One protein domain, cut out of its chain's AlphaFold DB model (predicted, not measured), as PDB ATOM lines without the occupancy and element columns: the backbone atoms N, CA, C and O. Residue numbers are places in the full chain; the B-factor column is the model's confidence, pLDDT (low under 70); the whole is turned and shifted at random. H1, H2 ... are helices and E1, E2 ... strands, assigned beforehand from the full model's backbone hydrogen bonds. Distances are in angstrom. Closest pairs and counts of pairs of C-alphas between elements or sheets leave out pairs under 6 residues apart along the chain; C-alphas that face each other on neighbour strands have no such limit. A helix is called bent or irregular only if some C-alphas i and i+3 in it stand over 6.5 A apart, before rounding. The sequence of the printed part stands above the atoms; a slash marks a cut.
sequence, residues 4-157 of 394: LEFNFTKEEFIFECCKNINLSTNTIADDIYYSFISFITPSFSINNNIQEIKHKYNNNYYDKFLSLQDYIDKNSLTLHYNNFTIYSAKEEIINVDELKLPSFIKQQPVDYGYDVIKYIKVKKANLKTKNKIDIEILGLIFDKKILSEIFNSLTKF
ATOM      1  N   LEU A   4      57.800  35.538 -35.399       77.88
ATOM      2  CA  LEU A   4      57.002  35.766 -36.596       77.88
ATOM      3  C   LEU A   4      57.587  36.953 -37.363       77.88
ATOM      4  O   LEU A   4      57.589  38.074 -36.855       77.88
ATOM      5  N   GLU A   5      58.076  36.707 -38.573       82.19
ATOM      6  CA  GLU A   5      58.712  37.724 -39.410       82.19
ATOM      7  C   GLU A   5      57.765  38.242 -40.494       82.19
ATOM      8  O   GLU A   5      57.151  37.473 -41.231       82.19
ATOM      9  N   PHE A   6      57.672  39.565 -40.590       82.88
ATOM     10  CA  PHE A   6      56.948  40.270 -41.636       82.88
ATOM     11  C   PHE A   6      57.924  40.684 -42.737       82.88
ATOM     12  O   PHE A   6      58.712  41.614 -42.563       82.88
ATOM     13  N   ASN A   7      57.858  39.986 -43.870       83.00
ATOM     14  CA  ASN A   7      58.781  40.155 -44.990       83.00
ATOM     15  C   ASN A   7      58.113  40.920 -46.133       83.00
ATOM     16  O   ASN A   7      57.621  40.325 -47.087       83.00
ATOM     17  N   PHE A   8      58.098  42.245 -46.019       89.75
ATOM     18  CA  PHE A   8      57.719  43.147 -47.102       89.75
ATOM     19  C   PHE A   8      58.616  44.385 -47.098       89.75
ATOM     20  O   PHE A   8      59.112  44.835 -46.060       89.75
ATOM     21  N   THR A   9      58.854  44.916 -48.288       93.75
ATOM     22  CA  THR A   9      59.669  46.104 -48.517       93.75
ATOM     23  C   THR A   9      58.900  47.374 -48.173       93.75
ATOM     24  O   THR A   9      57.670  47.405 -48.076       93.75
ATOM     25  N   LYS A  10      59.643  48.465 -47.992       95.56
ATOM     26  CA  LYS A  10      59.055  49.781 -47.748       95.56
ATOM     27  C   LYS A  10      58.227  50.241 -48.949       95.56
ATOM     28  O   LYS A  10      57.164  50.825 -48.778       95.56
ATOM     29  N   GLU A  11      58.701  49.947 -50.153       95.50
ATOM     30  CA  GLU A  11      58.072  50.306 -51.419       95.50
ATOM     31  C   GLU A  11      56.739  49.568 -51.615       95.50
ATOM     32  O   GLU A  11      55.746  50.203 -51.969       95.50
ATOM     33  N   GLU A  12      56.679  48.266 -51.306       95.00
ATOM     34  CA  GLU A  12      55.426  47.491 -51.307       95.00
ATOM     35  C   GLU A  12      54.412  48.058 -50.307       95.00
ATOM     36  O   GLU A  12      53.235  48.220 -50.636       95.00
ATOM     37  N   PHE A  13      54.869  48.419 -49.105       95.50
ATOM     38  CA  PHE A  13      54.002  49.006 -48.086       95.50
ATOM     39  C   PHE A  13      53.443  50.372 -48.496       95.50
ATOM     40  O   PHE A  13      52.250  50.625 -48.330       95.50
ATOM     41  N   ILE A  14      54.286  51.251 -49.046       95.56
ATOM     42  CA  ILE A  14      53.853  52.561 -49.553       95.56
ATOM     43  C   ILE A  14      52.827  52.380 -50.671       95.56
ATOM     44  O   ILE A  14      51.807  53.064 -50.667       95.56
ATOM     45  N   PHE A  15      53.065  51.450 -51.600       93.88
ATOM     46  CA  PHE A  15      52.140  51.176 -52.695       93.88
ATOM     47  C   PHE A  15      50.755  50.752 -52.186       93.88
ATOM     48  O   PHE A  15      49.743  51.306 -52.621       93.88
ATOM     49  N   GLU A  16      50.701  49.826 -51.225       94.06
ATOM     50  CA  GLU A  16      49.429  49.374 -50.656       94.06
ATOM     51  C   GLU A  16      48.736  50.479 -49.842       94.06
ATOM     52  O   GLU A  16      47.522  50.653 -49.963       94.06
ATOM     53  N   CYS A  17      49.500  51.298 -49.105       94.12
ATOM     54  CA  CYS A  17      48.989  52.513 -48.462       94.12
ATOM     55  C   CYS A  17      48.342  53.455 -49.477       94.12
ATOM     56  O   CYS A  17      47.203  53.872 -49.283       94.12
ATOM     57  N   CYS A  18      49.026  53.771 -50.580       92.19
ATOM     58  CA  CYS A  18      48.484  54.657 -51.609       92.19
ATOM     59  C   CYS A  18      47.188  54.108 -52.215       92.19
ATOM     60  O   CYS A  18      46.226  54.852 -52.394       92.19
ATOM     61  N   LYS A  19      47.141  52.801 -52.485       90.50
ATOM     62  CA  LYS A  19      45.950  52.126 -53.001       90.50
ATOM     63  C   LYS A  19      44.770  52.217 -52.029       90.50
ATOM     64  O   LYS A  19      43.684  52.606 -52.448       90.50
ATOM     65  N   ASN A  20      44.970  51.895 -50.751       90.56
ATOM     66  CA  ASN A  20      43.896  51.942 -49.754       90.56
ATOM     67  C   ASN A  20      43.418  53.375 -49.493       90.56
ATOM     68  O   ASN A  20      42.215  53.621 -49.478       90.56
ATOM     69  N   ILE A  21      44.348  54.329 -49.395       90.38
ATOM     70  CA  ILE A  21      44.026  55.747 -49.205       90.38
ATOM     71  C   ILE A  21      43.188  56.280 -50.376       90.38
ATOM     72  O   ILE A  21      42.207  56.975 -50.128       90.38
ATOM     73  N   ASN A  22      43.503  55.928 -51.625       85.81
ATOM     74  CA  ASN A  22      42.758  56.425 -52.789       85.81
ATOM     75  C   ASN A  22      41.375  55.782 -52.975       85.81
ATOM     76  O   ASN A  22      40.462  56.425 -53.481       85.81
ATOM     77  N   LEU A  23      41.209  54.517 -52.586       78.38
ATOM     78  CA  LEU A  23      39.996  53.751 -52.893       78.38
ATOM     79  C   LEU A  23      38.943  53.766 -51.779       78.38
ATOM     80  O   LEU A  23      37.840  53.255 -51.982       78.38
ATOM     81  N   SER A  24      39.265  54.316 -50.608       74.81
ATOM     82  CA  SER A  24      38.409  54.242 -49.427       74.81
ATOM     83  C   SER A  24      37.902  55.610 -48.960       74.81
ATOM     84  O   SER A  24      38.560  56.647 -49.097       74.81
ATOM     85  N   THR A  25      36.751  55.595 -48.291       78.62
ATOM     86  CA  THR A  25      36.266  56.710 -47.466       78.62
ATOM     87  C   THR A  25      36.709  56.585 -46.004       78.62
ATOM     88  O   THR A  25      36.157  57.265 -45.144       78.62
ATOM     89  N   ASN A  26      37.674  55.708 -45.702       85.25
ATOM     90  CA  ASN A  26      38.159  55.513 -44.340       85.25
ATOM     91  C   ASN A  26      39.115  56.638 -43.917       85.25
ATOM     92  O   ASN A  26      39.587  57.441 -44.731       85.25
ATOM     93  N   THR A  27      39.438  56.661 -42.624       87.31
ATOM     94  CA  THR A  27      40.457  57.560 -42.077       87.31
ATOM     95  C   THR A  27      41.868  57.103 -42.468       87.31
ATOM     96  O   THR A  27      42.094  55.937 -42.789       87.31
ATOM     97  N   ILE A  28      42.856  58.000 -42.377       91.00
ATOM     98  CA  ILE A  28      44.264  57.663 -42.665       91.00
ATOM     99  C   ILE A  28      44.791  56.549 -41.753       91.00
ATOM    100  O   ILE A  28      45.543  55.686 -42.207       91.00
ATOM    101  N   ALA A  29      44.382  56.535 -40.480       90.62
ATOM    102  CA  ALA A  29      44.767  55.480 -39.548       90.62
ATOM    103  C   ALA A  29      44.226  54.114 -39.996       90.62
ATOM    104  O   ALA A  29      44.966  53.128 -39.983       90.62
ATOM    105  N   ASP A  30      42.974  54.072 -40.455       88.50
ATOM    106  CA  ASP A  30      42.334  52.853 -40.947       88.50
ATOM    107  C   ASP A  30      42.996  52.364 -42.234       88.50
ATOM    108  O   ASP A  30      43.283  51.178 -42.367       88.50
ATOM    109  N   ASP A  31      43.283  53.268 -43.170       91.00
ATOM    110  CA  ASP A  31      43.921  52.907 -44.434       91.00
ATOM    111  C   ASP A  31      45.336  52.359 -44.216       91.00
ATOM    112  O   ASP A  31      45.695  51.329 -44.792       91.00
ATOM    113  N   ILE A  32      46.131  52.978 -43.338       92.88
ATOM    114  CA  ILE A  32      47.464  52.477 -42.972       92.88
ATOM    115  C   ILE A  32      47.353  51.145 -42.221       92.88
ATOM    116  O   ILE A  32      48.131  50.224 -42.482       92.88
ATOM    117  N   TYR A  33      46.362  50.998 -41.338       91.25
ATOM    118  CA  TYR A  33      46.082  49.733 -40.665       91.25
ATOM    119  C   TYR A  33      45.764  48.621 -41.670       91.25
ATOM    120  O   TYR A  33      46.425  47.586 -41.657       91.25
ATOM    121  N   TYR A  34      44.801  48.818 -42.573       89.12
ATOM    122  CA  TYR A  34      44.425  47.806 -43.563       89.12
ATOM    123  C   TYR A  34      45.567  47.488 -44.530       89.12
ATOM    124  O   TYR A  34      45.730  46.331 -44.920       89.12
ATOM    125  N   SER A  35      46.411  48.476 -44.831       92.94
ATOM    126  CA  SER A  35      47.644  48.271 -45.597       92.94
ATOM    127  C   SER A  35      48.644  47.400 -44.851       92.94
ATOM    128  O   SER A  35      49.291  46.571 -45.463       92.94
ATOM    129  N   PHE A  36      48.758  47.525 -43.528       91.00
ATOM    130  CA  PHE A  36      49.577  46.614 -42.728       91.00
ATOM    131  C   PHE A  36      48.964  45.204 -42.659       91.00
ATOM    132  O   PHE A  36      49.673  44.207 -42.803       91.00
ATOM    133  N   ILE A  37      47.641  45.106 -42.484       86.44
ATOM    134  CA  ILE A  37      46.923  43.826 -42.410       86.44
ATOM    135  C   ILE A  37      47.047  43.019 -43.707       86.44
ATOM    136  O   ILE A  37      47.134  41.792 -43.639       86.44
ATOM    137  N   SER A  38      47.095  43.667 -44.873       87.69
ATOM    138  CA  SER A  38      47.224  42.967 -46.159       87.69
ATOM    139  C   SER A  38      48.511  42.134 -46.258       87.69
ATOM    140  O   SER A  38      48.515  41.115 -46.946       87.69
ATOM    141  N   PHE A  39      49.561  42.495 -45.510       87.12
ATOM    142  CA  PHE A  39      50.820  41.750 -45.436       87.12
ATOM    143  C   PHE A  39      50.832  40.651 -44.367       87.12
ATOM    144  O   PHE A  39      51.749  39.828 -44.363       87.12
ATOM    145  N   ILE A  40      49.817  40.564 -43.495       77.56
ATOM    146  CA  ILE A  40      49.706  39.469 -42.519       77.56
ATOM    147  C   ILE A  40      49.543  38.141 -43.258       77.56
ATOM    148  O   ILE A  40      50.381  37.260 -43.110       77.56
ATOM    149  N   THR A  41      48.499  37.983 -44.075       68.88
ATOM    150  CA  THR A  41      48.193  36.696 -44.728       68.88
ATOM    151  C   THR A  41      49.333  36.172 -45.617       68.88
ATOM    152  O   THR A  41      49.679  34.999 -45.474       68.88
ATOM    153  N   PRO A  42      49.983  36.988 -46.470       62.12
ATOM    154  CA  PRO A  42      51.167  36.567 -47.225       62.12
ATOM    155  C   PRO A  42      52.361  36.177 -46.343       62.12
ATOM    156  O   PRO A  42      53.094  35.252 -46.679       62.12
ATOM    157  N   SER A  43      52.532  36.798 -45.169       61.38
ATOM    158  CA  SER A  43      53.578  36.389 -44.211       61.38
ATOM    159  C   SER A  43      53.331  34.985 -43.631       61.38
ATOM    160  O   SER A  43      54.217  34.390 -43.022       61.38
ATOM    161  N   PHE A  44      52.136  34.429 -43.850       62.66
ATOM    162  CA  PHE A  44      51.711  33.110 -43.397       62.66
ATOM    163  C   PHE A  44      51.514  32.087 -44.521       62.66
ATOM    164  O   PHE A  44      51.386  30.900 -44.227       62.66
ATOM    165  N   SER A  45      51.529  32.493 -45.796       53.34
ATOM    166  CA  SER A  45      51.200  31.609 -46.927       53.34
ATOM    167  C   SER A  45      52.229  30.504 -47.193       53.34
ATOM    168  O   SER A  45      51.938  29.574 -47.936       53.34
ATOM    169  N   ILE A  46      53.416  30.575 -46.581       50.00
ATOM    170  CA  ILE A  46      54.434  29.511 -46.646       50.00
ATOM    171  C   ILE A  46      54.086  28.351 -45.688       50.00
ATOM    172  O   ILE A  46      54.523  27.220 -45.893       50.00
ATOM    173  N   ASN A  47      53.245  28.591 -44.674       55.91
ATOM    174  CA  ASN A  47      52.712  27.545 -43.807       55.91
ATOM    175  C   ASN A  47      51.410  26.992 -44.402       55.91
ATOM    176  O   ASN A  47      50.333  27.541 -44.174       55.91
ATOM    177  N   ASN A  48      51.495  25.847 -45.088       51.38
ATOM    178  CA  ASN A  48      50.351  25.110 -45.663       51.38
ATOM    179  C   ASN A  48      49.250  24.712 -44.647       51.38
ATOM    180  O   ASN A  48      48.233  24.141 -45.033       51.38
ATOM    181  N   ASN A  49      49.438  25.002 -43.357       62.25
ATOM    182  CA  ASN A  49      48.637  24.496 -42.243       62.25
ATOM    183  C   ASN A  49      47.790  25.579 -41.540       62.25
ATOM    184  O   ASN A  49      47.084  25.295 -40.564       62.25
ATOM    185  N   ILE A  50      47.830  26.822 -42.032       68.44
ATOM    186  CA  ILE A  50      46.995  27.925 -41.541       68.44
ATOM    187  C   ILE A  50      45.650  27.891 -42.257       68.44
ATOM    188  O   ILE A  50      45.569  27.972 -43.477       68.44
ATOM    189  N   GLN A  51      44.578  27.765 -41.475       69.06
ATOM    190  CA  GLN A  51      43.223  27.631 -42.008       69.06
ATOM    191  C   GLN A  51      42.550  28.985 -42.213       69.06
ATOM    192  O   GLN A  51      41.780  29.167 -43.152       69.06
ATOM    193  N   GLU A  52      42.768  29.915 -41.285       80.38
ATOM    194  CA  GLU A  52      42.030  31.174 -41.237       80.38
ATOM    195  C   GLU A  52      42.806  32.204 -40.412       80.38
ATOM    196  O   GLU A  52      43.341  31.883 -39.347       80.38
ATOM    197  N   ILE A  53      42.810  33.453 -40.874       79.12
ATOM    198  CA  ILE A  53      43.313  34.603 -40.121       79.12
ATOM    199  C   ILE A  53      42.166  35.596 -39.981       79.12
ATOM    200  O   ILE A  53      41.520  35.961 -40.961       79.12
ATOM    201  N   LYS A  54      41.901  36.026 -38.750       83.31
ATOM    202  CA  LYS A  54      40.971  37.116 -38.446       83.31
ATOM    203  C   LYS A  54      41.745  38.271 -37.863       83.31
ATOM    204  O   LYS A  54      42.724  38.057 -37.163       83.31
ATOM    205  N   HIS A  55      41.266  39.481 -38.079       83.56
ATOM    206  CA  HIS A  55      41.803  40.659 -37.421       83.56
ATOM    207  C   HIS A  55      40.679  41.431 -36.741       83.56
ATOM    208  O   HIS A  55      39.519  41.375 -37.154       83.56
ATOM    209  N   LYS A  56      41.030  42.153 -35.684       77.69
ATOM    210  CA  LYS A  56      40.143  43.087 -35.008       77.69
ATOM    211  C   LYS A  56      40.891  44.393 -34.810       77.69
ATOM    212  O   LYS A  56      41.901  44.450 -34.112       77.69
ATOM    213  N   TYR A  57      40.338  45.431 -35.412       70.31
ATOM    214  CA  TYR A  57      40.831  46.786 -35.293       70.31
ATOM    215  C   TYR A  57      40.105  47.521 -34.166       70.31
ATOM    216  O   TYR A  57      38.899  47.335 -33.982       70.31
ATOM    217  N   ASN A  58      40.831  48.329 -33.395       69.56
ATOM    218  CA  ASN A  58      40.267  49.121 -32.306       69.56
ATOM    219  C   ASN A  58      40.424  50.611 -32.610       69.56
ATOM    220  O   ASN A  58      41.425  51.223 -32.252       69.56
ATOM    221  N   ASN A  59      39.422  51.189 -33.270       68.50
ATOM    222  CA  ASN A  59      39.452  52.581 -33.720       68.50
ATOM    223  C   ASN A  59      39.263  53.618 -32.597       68.50
ATOM    224  O   ASN A  59      39.413  54.811 -32.838       68.50
ATOM    225  N   ASN A  60      38.951  53.185 -31.371       66.31
ATOM    226  CA  ASN A  60      38.627  54.079 -30.255       66.31
ATOM    227  C   ASN A  60      39.809  54.943 -29.781       66.31
ATOM    228  O   ASN A  60      39.599  55.894 -29.033       66.31
ATOM    229  N   TYR A  61      41.037  54.599 -30.174       60.41
ATOM    230  CA  TYR A  61      42.255  55.309 -29.771       60.41
ATOM    231  C   TYR A  61      42.714  56.364 -30.777       60.41
ATOM    232  O   TYR A  61      43.698  57.053 -30.510       60.41
ATOM    233  N   TYR A  62      42.035  56.491 -31.919       67.00
ATOM    234  CA  TYR A  62      42.468  57.386 -32.985       67.00
ATOM    235  C   TYR A  62      41.531  58.566 -33.119       67.00
ATOM    236  O   TYR A  62      40.306  58.442 -33.071       67.00
ATOM    237  N   ASP A  63      42.143  59.720 -33.331       66.75
ATOM    238  CA  ASP A  63      41.423  60.886 -33.789       66.75
ATOM    239  C   ASP A  63      41.005  60.634 -35.241       66.75
ATOM    240  O   ASP A  63      41.837  60.551 -36.150       66.75
ATOM    241  N   LYS A  64      39.699  60.451 -35.438       67.75
ATOM    242  CA  LYS A  64      39.101  60.105 -36.730       67.75
ATOM    243  C   LYS A  64      39.294  61.200 -37.787       67.75
ATOM    244  O   LYS A  64      38.938  60.978 -38.938       67.75
ATOM    245  N   PHE A  65      39.820  62.368 -37.414       74.62
ATOM    246  CA  PHE A  65      39.763  63.570 -38.245       74.62
ATOM    247  C   PHE A  65      41.131  64.086 -38.681       74.62
ATOM    248  O   PHE A  65      41.193  65.048 -39.437       74.62
ATOM    249  N   LEU A  66      42.220  63.439 -38.259       87.56
ATOM    250  CA  LEU A  66      43.563  63.836 -38.674       87.56
ATOM    251  C   LEU A  66      43.833  63.409 -40.116       87.56
ATOM    252  O   LEU A  66      43.684  62.238 -40.485       87.56
ATOM    253  N   SER A  67      44.265  64.373 -40.919       91.56
ATOM    254  CA  SER A  67      44.818  64.122 -42.242       91.56
ATOM    255  C   SER A  67      46.220  63.515 -42.156       91.56
ATOM    256  O   SER A  67      46.867  63.504 -41.106       91.56
ATOM    257  N   LEU A  68      46.725  63.024 -43.288       93.50
ATOM    258  CA  LEU A  68      48.098  62.536 -43.384       93.50
ATOM    259  C   LEU A  68      49.100  63.648 -43.045       93.50
ATOM    260  O   LEU A  68      50.068  63.389 -42.330       93.50
ATOM    261  N   GLN A  69      48.837  64.880 -43.493       93.44
ATOM    262  CA  GLN A  69      49.637  66.046 -43.127       93.44
ATOM    263  C   GLN A  69      49.629  66.294 -41.611       93.44
ATOM    264  O   GLN A  69      50.691  66.490 -41.028       93.44
ATOM    265  N   ASP A  70      48.478  66.184 -40.942       92.56
ATOM    266  CA  ASP A  70      48.414  66.378 -39.486       92.56
ATOM    267  C   ASP A  70      49.238  65.323 -38.726       92.56
ATOM    268  O   ASP A  70      49.888  65.636 -37.726       92.56
ATOM    269  N   TYR A  71      49.265  64.067 -39.195       94.12
ATOM    270  CA  TYR A  71      50.135  63.032 -38.617       94.12
ATOM    271  C   TYR A  71      51.626  63.302 -38.868       94.12
ATOM    272  O   TYR A  71      52.456  63.047 -37.991       94.12
ATOM    273  N   ILE A  72      51.979  63.844 -40.038       95.38
ATOM    274  CA  ILE A  72      53.345  64.286 -40.358       95.38
ATOM    275  C   ILE A  72      53.771  65.424 -39.424       95.38
ATOM    276  O   ILE A  72      54.893  65.400 -38.906       95.38
ATOM    277  N   ASP A  73      52.881  66.381 -39.166       94.25
ATOM    278  CA  ASP A  73      53.126  67.523 -38.282       94.25
ATOM    279  C   ASP A  73      53.242  67.082 -36.813       94.25
ATOM    280  O   ASP A  73      54.096  67.578 -36.075       94.25
ATOM    281  N   LYS A  74      52.481  66.053 -36.411       92.69
ATOM    282  CA  LYS A  74      52.622  65.347 -35.120       92.69
ATOM    283  C   LYS A  74      53.836  64.406 -35.048       92.69
ATOM    284  O   LYS A  74      54.060  63.776 -34.016       92.69
ATOM    285  N   ASN A  75      54.639  64.318 -36.109       95.19
ATOM    286  CA  ASN A  75      55.822  63.465 -36.284       95.19
ATOM    287  C   ASN A  75      55.591  61.945 -36.345       95.19
ATOM    288  O   ASN A  75      56.550  61.212 -36.609       95.19
ATOM    289  N   SER A  76      54.380  61.446 -36.102       94.00
ATOM    290  CA  SER A  76      54.085  60.013 -36.182       94.00
ATOM    291  C   SER A  76      52.589  59.708 -36.155       94.00
ATOM    292  O   SER A  76      51.784  60.496 -35.662       94.00
ATOM    293  N   LEU A  77      52.254  58.507 -36.618       93.12
ATOM    294  CA  LEU A  77      50.997  57.814 -36.372       93.12
ATOM    295  C   LEU A  77      51.296  56.578 -35.520       93.12
ATOM    296  O   LEU A  77      52.120  55.749 -35.910       93.12
ATOM    297  N   THR A  78      50.590  56.424 -34.402       91.50
ATOM    298  CA  THR A  78      50.651  55.210 -33.582       91.50
ATOM    299  C   THR A  78      49.335  54.457 -33.671       91.50
ATOM    300  O   THR A  78      48.301  55.009 -33.312       91.50
ATOM    301  N   LEU A  79      49.379  53.191 -34.088       90.06
ATOM    302  CA  LEU A  79      48.253  52.266 -34.035       90.06
ATOM    303  C   LEU A  79      48.328  51.411 -32.760       90.06
ATOM    304  O   LEU A  79      49.212  50.565 -32.632       90.06
ATOM    305  N   HIS A  80      47.399  51.604 -31.828       88.88
ATOM    306  CA  HIS A  80      47.311  50.916 -30.544       88.88
ATOM    307  C   HIS A  80      46.454  49.640 -30.582       88.88
ATOM    308  O   HIS A  80      45.369  49.609 -31.161       88.88
ATOM    309  N   TYR A  81      46.905  48.610 -29.861       87.19
ATOM    310  CA  TYR A  81      46.147  47.379 -29.573       87.19
ATOM    311  C   TYR A  81      45.569  46.668 -30.812       87.19
ATOM    312  O   TYR A  81      44.420  46.216 -30.813       87.19
ATOM    313  N   ASN A  82      46.366  46.554 -31.873       85.38
ATOM    314  CA  ASN A  82      45.975  45.852 -33.094       85.38
ATOM    315  C   ASN A  82      45.971  44.344 -32.855       85.38
ATOM    316  O   ASN A  82      46.975  43.796 -32.401       85.38
ATOM    317  N   ASN A  83      44.869  43.664 -33.172       86.62
ATOM    318  CA  ASN A  83      44.712  42.244 -32.875       86.62
ATOM    319  C   ASN A  83      44.542  41.412 -34.148       86.62
ATOM    320  O   ASN A  83      43.750  41.764 -35.024       86.62
ATOM    321  N   PHE A  84      45.228  40.275 -34.208       86.44
ATOM    322  CA  PHE A  84      44.946  39.221 -35.170       86.44
ATOM    323  C   PHE A  84      44.919  37.841 -34.509       86.44
ATOM    324  O   PHE A  84      45.737  37.499 -33.656       86.44
ATOM    325  N   THR A  85      43.952  37.035 -34.935       86.38
ATOM    326  CA  THR A  85      43.751  35.651 -34.525       86.38
ATOM    327  C   THR A  85      44.107  34.734 -35.678       86.38
ATOM    328  O   THR A  85      43.512  34.832 -36.752       86.38
ATOM    329  N   ILE A  86      45.004  33.786 -35.440       84.38
ATOM    330  CA  ILE A  86      45.366  32.754 -36.411       84.38
ATOM    331  C   ILE A  86      44.775  31.429 -35.946       84.38
ATOM    332  O   ILE A  86      44.880  31.068 -34.769       84.38
ATOM    333  N   TYR A  87      44.158  30.709 -36.876       84.69
ATOM    334  CA  TYR A  87      43.629  29.371 -36.665       84.69
ATOM    335  C   TYR A  87      44.461  28.340 -37.427       84.69
ATOM    336  O   TYR A  87      44.690  28.484 -38.630       84.69
ATOM    337  N   SER A  88      44.854  27.275 -36.734       81.44
ATOM    338  CA  SER A  88      45.613  26.150 -37.291       81.44
ATOM    339  C   SER A  88      44.918  24.817 -37.051       81.44
ATOM    340  O   SER A  88      43.999  24.703 -36.229       81.44
ATOM    341  N   ALA A  89      45.385  23.785 -37.755       80.69
ATOM    342  CA  ALA A  89      44.995  22.408 -37.481       80.69
ATOM    343  C   ALA A  89      45.291  22.014 -36.019       80.69
ATOM    344  O   ALA A  89      46.194  22.543 -35.370       80.69
ATOM    345  N   LYS A  90      44.506  21.071 -35.484       78.75
ATOM    346  CA  LYS A  90      44.565  20.651 -34.074       78.75
ATOM    347  C   LYS A  90      45.900  20.018 -33.672       78.75
ATOM    348  O   LYS A  90      46.296  20.110 -32.512       78.75
ATOM    349  N   GLU A  91      46.561  19.371 -34.620       70.25
ATOM    350  CA  GLU A  91      47.830  18.668 -34.419       70.25
ATOM    351  C   GLU A  91      49.028  19.626 -34.320       70.25
ATOM    352  O   GLU A  91      50.097  19.216 -33.882       70.25
ATOM    353  N   GLU A  92      48.843  20.913 -34.642       66.50
ATOM    354  CA  GLU A  92      49.901  21.920 -34.596       66.50
ATOM    355  C   GLU A  92      49.667  22.990 -33.535       66.50
ATOM    356  O   GLU A  92      48.613  23.631 -33.464       66.50
ATOM    357  N   ILE A  93      50.714  23.255 -32.758       62.06
ATOM    358  CA  ILE A  93      50.763  24.366 -31.814       62.06
ATOM    359  C   ILE A  93      51.576  25.482 -32.465       62.06
ATOM    360  O   ILE A  93      52.805  25.466 -32.419       62.06
ATOM    361  N   ILE A  94      50.894  26.474 -33.041       66.69
ATOM    362  CA  ILE A  94      51.559  27.721 -33.428       66.69
ATOM    363  C   ILE A  94      52.042  28.395 -32.148       66.69
ATOM    364  O   ILE A  94      51.263  28.710 -31.242       66.69
ATOM    365  N   ASN A  95      53.347  28.612 -32.071       69.19
ATOM    366  CA  ASN A  95      53.958  29.363 -30.999       69.19
ATOM    367  C   ASN A  95      54.602  30.615 -31.597       69.19
ATOM    368  O   ASN A  95      55.374  30.507 -32.538       69.19
ATOM    369  N   VAL A  96      54.247  31.785 -31.074       75.06
ATOM    370  CA  VAL A  96      54.831  33.076 -31.441       75.06
ATOM    371  C   VAL A  96      55.145  33.773 -30.132       75.06
ATOM    372  O   VAL A  96      54.245  33.986 -29.319       75.06
ATOM    373  N   ASP A  97      56.418  34.079 -29.932       73.56
ATOM    374  CA  ASP A  97      56.924  34.764 -28.745       73.56
ATOM    375  C   ASP A  97      57.306  36.217 -29.072       73.56
ATOM    376  O   ASP A  97      57.263  37.079 -28.197       73.56
ATOM    377  N   GLU A  98      57.646  36.497 -30.334       81.31
ATOM    378  CA  GLU A  98      58.135  37.795 -30.797       81.31
ATOM    379  C   GLU A  98      57.690  38.079 -32.239       81.31
ATOM    380  O   GLU A  98      57.477  37.156 -33.031       81.31
ATOM    381  N   LEU A  99      57.560  39.363 -32.582       85.25
ATOM    382  CA  LEU A  99      57.302  39.833 -33.942       85.25
ATOM    383  C   LEU A  99      58.517  40.587 -34.477       85.25
ATOM    384  O   LEU A  99      58.920  41.591 -33.890       85.25
ATOM    385  N   LYS A 100      59.025  40.171 -35.635       87.62
ATOM    386  CA  LYS A 100      60.051  40.896 -36.381       87.62
ATOM    387  C   LYS A 100      59.390  41.690 -37.503       87.62
ATOM    388  O   LYS A 100      58.875  41.116 -38.460       87.62
ATOM    389  N   LEU A 101      59.372  43.011 -37.345       90.12
ATOM    390  CA  LEU A 101      58.802  43.952 -38.311       90.12
ATOM    391  C   LEU A 101      59.898  44.564 -39.195       90.12
ATOM    392  O   LEU A 101      61.047  44.668 -38.747       90.12
ATOM    393  N   PRO A 102      59.558  45.033 -40.409       91.62
ATOM    394  CA  PRO A 102      60.462  45.850 -41.205       91.62
ATOM    395  C   PRO A 102      60.930  47.087 -40.429       91.62
ATOM    396  O   PRO A 102      60.164  47.691 -39.682       91.62
ATOM    397  N   SER A 103      62.176  47.515 -40.640       92.31
ATOM    398  CA  SER A 103      62.827  48.563 -39.832       92.31
ATOM    399  C   SER A 103      62.146  49.938 -39.869       92.31
ATOM    400  O   SER A 103      62.435  50.791 -39.030       92.31
ATOM    401  N   PHE A 104      61.283  50.187 -40.858       92.94
ATOM    402  CA  PHE A 104      60.499  51.419 -40.979       92.94
ATOM    403  C   PHE A 104      59.209  51.409 -40.139       92.94
ATOM    404  O   PHE A 104      58.559  52.446 -40.032       92.94
ATOM    405  N   ILE A 105      58.853  50.275 -39.524       93.44
ATOM    406  CA  ILE A 105      57.739  50.143 -38.580       93.44
ATOM    407  C   ILE A 105      58.321  49.876 -37.194       93.44
ATOM    408  O   ILE A 105      58.979  48.861 -36.962       93.44
ATOM    409  N   LYS A 106      58.077  50.786 -36.253       92.44
ATOM    410  CA  LYS A 106      58.580  50.658 -34.878       92.44
ATOM    411  C   LYS A 106      57.488  50.099 -33.974       92.44
ATOM    412  O   LYS A 106      56.304  50.309 -34.222       92.44
ATOM    413  N   GLN A 107      57.878  49.416 -32.903       90.69
ATOM    414  CA  GLN A 107      56.939  48.971 -31.873       90.69
ATOM    415  C   GLN A 107      57.016  49.891 -30.658       90.69
ATOM    416  O   GLN A 107      58.108  50.238 -30.205       90.69
ATOM    417  N   GLN A 108      55.857  50.255 -30.115       89.44
ATOM    418  CA  GLN A 108      55.754  50.941 -28.833       89.44
ATOM    419  C   GLN A 108      55.400  49.924 -27.747       89.44
ATOM    420  O   GLN A 108      54.353  49.274 -27.851       89.44
ATOM    421  N   PRO A 109      56.229  49.776 -26.703       87.88
ATOM    422  CA  PRO A 109      55.878  48.910 -25.601       87.88
ATOM    423  C   PRO A 109      54.864  49.573 -24.664       87.88
ATOM    424  O   PRO A 109      54.728  50.795 -24.618       87.88
ATOM    425  N   VAL A 110      54.200  48.747 -23.861       85.38
ATOM    426  CA  VAL A 110      53.435  49.181 -22.689       85.38
ATOM    427  C   VAL A 110      54.155  48.694 -21.441       85.38
ATOM    428  O   VAL A 110      54.498  47.510 -21.340       85.38
ATOM    429  N   ASP A 111      54.362  49.618 -20.512       84.81
ATOM    430  CA  ASP A 111      54.890  49.351 -19.180       84.81
ATOM    431  C   ASP A 111      53.739  48.943 -18.248       84.81
ATOM    432  O   ASP A 111      52.766  49.681 -18.081       84.81
ATOM    433  N   TYR A 112      53.822  47.739 -17.681       81.06
ATOM    434  CA  TYR A 112      52.853  47.220 -16.710       81.06
ATOM    435  C   TYR A 112      53.284  47.470 -15.255       81.06
ATOM    436  O   TYR A 112      52.630  46.983 -14.330       81.06
ATOM    437  N   GLY A 113      54.370  48.218 -15.050       76.00
ATOM    438  CA  GLY A 113      55.073  48.335 -13.782       76.00
ATOM    439  C   GLY A 113      55.912  47.091 -13.478       76.00
ATOM    440  O   GLY A 113      55.826  46.067 -14.161       76.00
ATOM    441  N   TYR A 114      56.715  47.174 -12.412       77.62
ATOM    442  CA  TYR A 114      57.543  46.063 -11.916       77.62
ATOM    443  C   TYR A 114      58.507  45.477 -12.967       77.62
ATOM    444  O   TYR A 114      58.658  44.260 -13.053       77.62
ATOM    445  N   ASP A 115      59.119  46.333 -13.790       77.25
ATOM    446  CA  ASP A 115      60.057  45.959 -14.863       77.25
ATOM    447  C   ASP A 115      59.451  45.069 -15.971       77.25
ATOM    448  O   ASP A 115      60.168  44.441 -16.756       77.25
ATOM    449  N   VAL A 116      58.117  45.023 -16.084       80.25
ATOM    450  CA  VAL A 116      57.419  44.250 -17.120       80.25
ATOM    451  C   VAL A 116      57.045  45.146 -18.297       80.25
ATOM    452  O   VAL A 116      55.957  45.722 -18.363       80.25
ATOM    453  N   ILE A 117      57.935  45.186 -19.285       83.62
ATOM    454  CA  ILE A 117      57.717  45.846 -20.574       83.62
ATOM    455  C   ILE A 117      57.250  44.801 -21.589       83.62
ATOM    456  O   ILE A 117      57.894  43.767 -21.778       83.62
ATOM    457  N   LYS A 118      56.121  45.050 -22.260       86.38
ATOM    458  CA  LYS A 118      55.618  44.166 -23.326       86.38
ATOM    459  C   LYS A 118      55.383  44.940 -24.609       86.38
ATOM    460  O   LYS A 118      54.859  46.045 -24.571       86.38
ATOM    461  N   TYR A 119      55.696  44.314 -25.739       88.19
ATOM    462  CA  TYR A 119      55.392  44.825 -27.081       88.19
ATOM    463  C   TYR A 119      54.159  44.151 -27.685       88.19
ATOM    464  O   TYR A 119      53.374  44.772 -28.403       88.19
ATOM    465  N   ILE A 120      53.962  42.880 -27.333       89.69
ATOM    466  CA  ILE A 120      52.826  42.072 -27.755       89.69
ATOM    467  C   ILE A 120      52.200  41.350 -26.565       89.69
ATOM    468  O   ILE A 120      52.860  41.062 -25.562       89.69
ATOM    469  N   LYS A 121      50.921  41.003 -26.690       89.00
ATOM    470  CA  LYS A 121      50.286  39.966 -25.872       89.00
ATOM    471  C   LYS A 121      49.894  38.805 -26.760       89.00
ATOM    472  O   LYS A 121      49.261  38.996 -27.792       89.00
ATOM    473  N   VAL A 122      50.205  37.602 -26.300       88.25
ATOM    474  CA  VAL A 122      49.866  36.364 -26.994       88.25
ATOM    475  C   VAL A 122      48.977  35.529 -26.088       88.25
ATOM    476  O   VAL A 122      49.319  35.273 -24.933       88.25
ATOM    477  N   LYS A 123      47.820  35.105 -26.597       88.25
ATOM    478  CA  LYS A 123      46.922  34.164 -25.916       88.25
ATOM    479  C   LYS A 123      46.711  32.950 -26.803       88.25
ATOM    480  O   LYS A 123      46.367  33.080 -27.970       88.25
ATOM    481  N   LYS A 124      46.890  31.762 -26.236       86.94
ATOM    482  CA  LYS A 124      46.702  30.490 -26.939       86.94
ATOM    483  C   LYS A 124      45.453  29.801 -26.415       86.94
ATOM    484  O   LYS A 124      45.183  29.849 -25.216       86.94
ATOM    485  N   ALA A 125      44.711  29.146 -27.297       85.44
ATOM    486  CA  ALA A 125      43.623  28.270 -26.896       85.44
ATOM    487  C   ALA A 125      43.512  27.062 -27.829       85.44
ATOM    488  O   ALA A 125      43.517  27.201 -29.051       85.44
ATOM    489  N   ASN A 126      43.324  25.890 -27.228       84.50
ATOM    490  CA  ASN A 126      43.047  24.652 -27.944       84.50
ATOM    491  C   ASN A 126      41.530  24.468 -28.031       84.50
ATOM    492  O   ASN A 126      40.845  24.417 -27.007       84.50
ATOM    493  N   LEU A 127      40.988  24.405 -29.246       83.94
ATOM    494  CA  LEU A 127      39.565  24.169 -29.491       83.94
ATOM    495  C   LEU A 127      39.344  22.706 -29.900       83.94
ATOM    496  O   LEU A 127      40.278  21.955 -30.174       83.94
ATOM    497  N   LYS A 128      38.076  22.272 -29.953       83.31
ATOM    498  CA  LYS A 128      37.728  20.865 -30.236       83.31
ATOM    499  C   LYS A 128      38.314  20.348 -31.557       83.31
ATOM    500  O   LYS A 128      38.729  19.189 -31.605       83.31
ATOM    501  N   THR A 129      38.334  21.190 -32.590       83.00
ATOM    502  CA  THR A 129      38.710  20.835 -33.972       83.00
ATOM    503  C   THR A 129      39.906  21.614 -34.521       83.00
ATOM    504  O   THR A 129      40.417  21.250 -35.573       83.00
ATOM    505  N   LYS A 130      40.348  22.678 -33.843       84.56
ATOM    506  CA  LYS A 130      41.410  23.580 -34.304       84.56
ATOM    507  C   LYS A 130      42.126  24.220 -33.123       84.56
ATOM    508  O   LYS A 130      41.554  24.287 -32.037       84.56
ATOM    509  N   ASN A 131      43.326  24.736 -33.330       84.38
ATOM    510  CA  ASN A 131      43.991  25.587 -32.345       84.38
ATOM    511  C   ASN A 131      43.854  27.050 -32.763       84.38
ATOM    512  O   ASN A 131      43.609  27.356 -33.933       84.38
ATOM    513  N   LYS A 132      43.947  27.958 -31.792       86.69
ATOM    514  CA  LYS A 132      44.000  29.391 -32.067       86.69
ATOM    515  C   LYS A 132      45.077  30.092 -31.256       86.69
ATOM    516  O   LYS A 132      45.308  29.766 -30.087       86.69
ATOM    517  N   ILE A 133      45.665  31.104 -31.875       86.88
ATOM    518  CA  ILE A 133      46.568  32.059 -31.246       86.88
ATOM    519  C   ILE A 133      46.045  33.468 -31.527       86.88
ATOM    520  O   ILE A 133      45.824  33.839 -32.675       86.88
ATOM    521  N   ASP A 134      45.788  34.221 -30.463       87.94
ATOM    522  CA  ASP A 134      45.403  35.628 -30.506       87.94
ATOM    523  C   ASP A 134      46.659  36.461 -30.206       87.94
ATOM    524  O   ASP A 134      47.244  36.320 -29.126       87.94
ATOM    525  N   ILE A 135      47.076  37.307 -31.148       88.50
ATOM    526  CA  ILE A 135      48.243  38.188 -31.032       88.50
ATOM    527  C   ILE A 135      47.745  39.634 -31.032       88.50
ATOM    528  O   ILE A 135      47.095  40.081 -31.971       88.50
ATOM    529  N   GLU A 136      48.045  40.365 -29.963       90.31
ATOM    530  CA  GLU A 136      47.745  41.790 -29.811       90.31
ATOM    531  C   GLU A 136      49.056  42.578 -29.815       90.31
ATOM    532  O   GLU A 136      49.865  42.432 -28.899       90.31
ATOM    533  N   ILE A 137      49.259  43.415 -30.830       89.62
ATOM    534  CA  ILE A 137      50.366  44.371 -30.897       89.62
ATOM    535  C   ILE A 137      49.951  45.627 -30.145       89.62
ATOM    536  O   ILE A 137      48.951  46.256 -30.489       89.62
ATOM    537  N   LEU A 138      50.712  45.999 -29.116       90.31
ATOM    538  CA  LEU A 138      50.298  47.067 -28.208       90.31
ATOM    539  C   LEU A 138      50.456  48.464 -28.819       90.31
ATOM    540  O   LEU A 138      49.604  49.321 -28.581       90.31
ATOM    541  N   GLY A 139      51.470  48.669 -29.661       90.50
ATOM    542  CA  GLY A 139      51.620  49.885 -30.454       90.50
ATOM    543  C   GLY A 139      52.500  49.676 -31.684       90.50
ATOM    544  O   GLY A 139      53.617  49.175 -31.567       90.50
ATOM    545  N   LEU A 140      52.002  50.073 -32.853       91.69
ATOM    546  CA  LEU A 140      52.751  50.172 -34.108       91.69
ATOM    547  C   LEU A 140      52.948  51.646 -34.444       91.69
ATOM    548  O   LEU A 140      51.967  52.364 -34.589       91.69
ATOM    549  N   ILE A 141      54.191  52.094 -34.577       93.81
ATOM    550  CA  ILE A 141      54.529  53.481 -34.892       93.81
ATOM    551  C   ILE A 141      55.011  53.573 -36.338       93.81
ATOM    552  O   ILE A 141      55.992  52.929 -36.723       93.81
ATOM    553  N   PHE A 142      54.367  54.460 -37.088       95.31
ATOM    554  CA  PHE A 142      54.793  54.950 -38.392       95.31
ATOM    555  C   PHE A 142      55.307  56.373 -38.203       95.31
ATOM    556  O   PHE A 142      54.553  57.271 -37.830       95.31
ATOM    557  N   ASP A 143      56.610  56.577 -38.381       95.94
ATOM    558  CA  ASP A 143      57.224  57.879 -38.140       95.94
ATOM    559  C   ASP A 143      57.023  58.860 -39.304       95.94
ATOM    560  O   ASP A 143      56.577  58.513 -40.400       95.94
ATOM    561  N   LYS A 144      57.396  60.119 -39.068       97.00
ATOM    562  CA  LYS A 144      57.331  61.196 -40.057       97.00
ATOM    563  C   LYS A 144      57.929  60.813 -41.407       97.00
ATOM    564  O   LYS A 144      57.421  61.268 -42.429       97.00
ATOM    565  N   LYS A 145      59.002  60.016 -41.433       96.88
ATOM    566  CA  LYS A 145      59.705  59.682 -42.674       96.88
ATOM    567  C   LYS A 145      58.814  58.836 -43.575       96.88
ATOM    568  O   LYS A 145      58.572  59.239 -44.708       96.88
ATOM    569  N   ILE A 146      58.289  57.718 -43.070       96.88
ATOM    570  CA  ILE A 146      57.416  56.849 -43.874       96.88
ATOM    571  C   ILE A 146      56.113  57.563 -44.255       96.88
ATOM    572  O   ILE A 146      55.686  57.476 -45.403       96.88
ATOM    573  N   LEU A 147      55.532  58.356 -43.346       96.62
ATOM    574  CA  LEU A 147      54.324  59.136 -43.635       96.62
ATOM    575  C   LEU A 147      54.558  60.179 -44.739       96.62
ATOM    576  O   LEU A 147      53.731  60.318 -45.639       96.62
ATOM    577  N   SER A 148      55.708  60.862 -44.725       96.69
ATOM    578  CA  SER A 148      56.081  61.833 -45.763       96.69
ATOM    579  C   SER A 148      56.322  61.160 -47.119       96.69
ATOM    580  O   SER A 148      55.970  61.713 -48.158       96.69
ATOM    581  N   GLU A 149      56.900  59.956 -47.140       96.06
ATOM    582  CA  GLU A 149      57.086  59.181 -48.374       96.06
ATOM    583  C   GLU A 149      55.743  58.715 -48.976       96.06
ATOM    584  O   GLU A 149      55.565  58.781 -50.197       96.06
ATOM    585  N   ILE A 150      54.772  58.332 -48.134       95.12
ATOM    586  CA  ILE A 150      53.390  58.043 -48.556       95.12
ATOM    587  C   ILE A 150      52.732  59.313 -49.117       95.12
ATOM    588  O   ILE A 150      52.188  59.289 -50.221       95.12
ATOM    589  N   PHE A 151      52.837  60.439 -48.406       94.12
ATOM    590  CA  PHE A 151      52.275  61.725 -48.833       94.12
ATOM    591  C   PHE A 151      52.808  62.161 -50.204       94.12
ATOM    592  O   PHE A 151      52.037  62.478 -51.108       94.12
ATOM    593  N   ASN A 152      54.128  62.107 -50.394       92.94
ATOM    594  CA  ASN A 152      54.776  62.459 -51.659       92.94
ATOM    595  C   ASN A 152      54.414  61.507 -52.808       92.94
ATOM    596  O   ASN A 152      54.462  61.895 -53.975       92.94
ATOM    597  N   SER A 153      54.092  60.251 -52.498       91.44
ATOM    598  CA  SER A 153      53.605  59.297 -53.494       91.44
ATOM    599  C   SER A 153      52.173  59.614 -53.916       91.44
ATOM    600  O   SER A 153      51.878  59.559 -55.105       91.44
ATOM    601  N   LEU A 154      51.309  60.015 -52.980       88.88
ATOM    602  CA  LEU A 154      49.903  60.346 -53.233       88.88
ATOM    603  C   LEU A 154      49.708  61.646 -54.016       88.88
ATOM    604  O   LEU A 154      48.908  61.685 -54.948       88.88
ATOM    605  N   THR A 155      50.455  62.702 -53.685       78.00
ATOM    606  CA  THR A 155      50.308  64.023 -54.330       78.00
ATOM    607  C   THR A 155      50.618  64.011 -55.827       78.00
ATOM    608  O   THR A 155      50.187  64.904 -56.552       78.00
ATOM    609  N   LYS A 156      51.282  62.966 -56.331       74.06
ATOM    610  CA  LYS A 156      51.495  62.753 -57.771       74.06
ATOM    611  C   LYS A 156      50.221  62.372 -58.531       74.06
ATOM    612  O   LYS A 156      50.181  62.564 -59.742       74.06
ATOM    613  N   PHE A 157      49.205  61.836 -57.852       64.69
ATOM    614  CA  PHE A 157      47.994  61.289 -58.477       64.69
ATOM    615  C   PHE A 157      46.800  62.257 -58.494       64.69
ATOM    616  O   PHE A 157      45.805  61.962 -59.141       64.69
TER     617      PHE A 157
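This is residues 4 to 157 of the 394 residues of an uncharacterized protein of Aliarcobacter faecis (UniProt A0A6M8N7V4). A twisted sheet has two long, bent strands side by side as its spine, E2 and E6, with E1 along one edge and E5 and E4 following each other along the other. H2 packs over E2, H1 packs on H2, and H4 and H5 gather at the end of the sheet where E2 begins and E6 ends; the loop of residues 108 to 119 reaches out from the body. The printed part has 154 residues, with five named helices and six named strands in the order H1 H2 H3 E1 H4 E2 E3 E4 E5 E6 H5, of mixed class. The sheet is branched and its neighbours are antiparallel; the whole is compact, with a radius of gyration of the C-alphas of 16.5 A and spans of 50 by 40 by 26 A.

Start at residues 4 to 5, which pair in parallel with residues 99 to 100 of E3, residues 98 to 100; E3 pairs with no named strand. Go on to H1, residues 10 to 23, which touches H2, residues 28 to 37, at a steep tilt of 54 degrees, opposite ways; their closest C-alphas, of Cys 17 and Ser 35, are 5.3 A apart. H2 is on the sheet over E2, residues 76 to 89, at a height of 8.0 A; the closest C-alphas are those of Ala 29 and Leu 79, 7.3 A. H3, residues 40 to 44, only grazes the sheet. E1, residues 50 to 56, is antiparallel to E2: look for N 54 and O 85, 2.8 A. On the other side of E2 runs E6, residues 130 to 143, antiparallel, with N 84 and O 135 at 2.9 A. On the other side of E6 from E2 are E4, residues 105 to 107, with N 106 and O 141 at 3.0 A, and E5, residues 120 to 126, with N 123 and O 134 at 2.9 A; E5 and E6 form a hairpin. H4, residues 68 to 73, touches H5, residues 144 to 154, at Ile 72 and Lys 144, their closest C-alphas, 5.1 A. H1 touches H5 with residues 14 to 18 alone, closest at the C-alphas of Ile 14 and Ile 150, 5.6 A. In H1, H2, H3, H4 and H5 every O i to N i+4 pair is within hydrogen-bond range.

Find C-alpha 10 at (59.055, 49.781, -47.748), where H1 begins its 20.1 A. E2 runs 38.7 A from C-alpha 76 at (54.085, 60.013, -36.182) and bends by 50 degrees at residue 80; E6 runs 38.0 A and bends by 52 degrees at residue 138. E5 is 20.0 A long, E1 17.9 A, H2 14.1 A; H5 ends after 15.1 A at C-alpha 154, (49.903, 60.346, -53.233).

The two C-alphas farthest apart are those of Lys 128 and Lys 156, 52.0 A. The printed part has no cut; the links E1 to H4 and E4 to E5 are long. Look for pLDDT under 70 at residues 41 to 51, 58 to 64, 92 to 95 and 157 of this model.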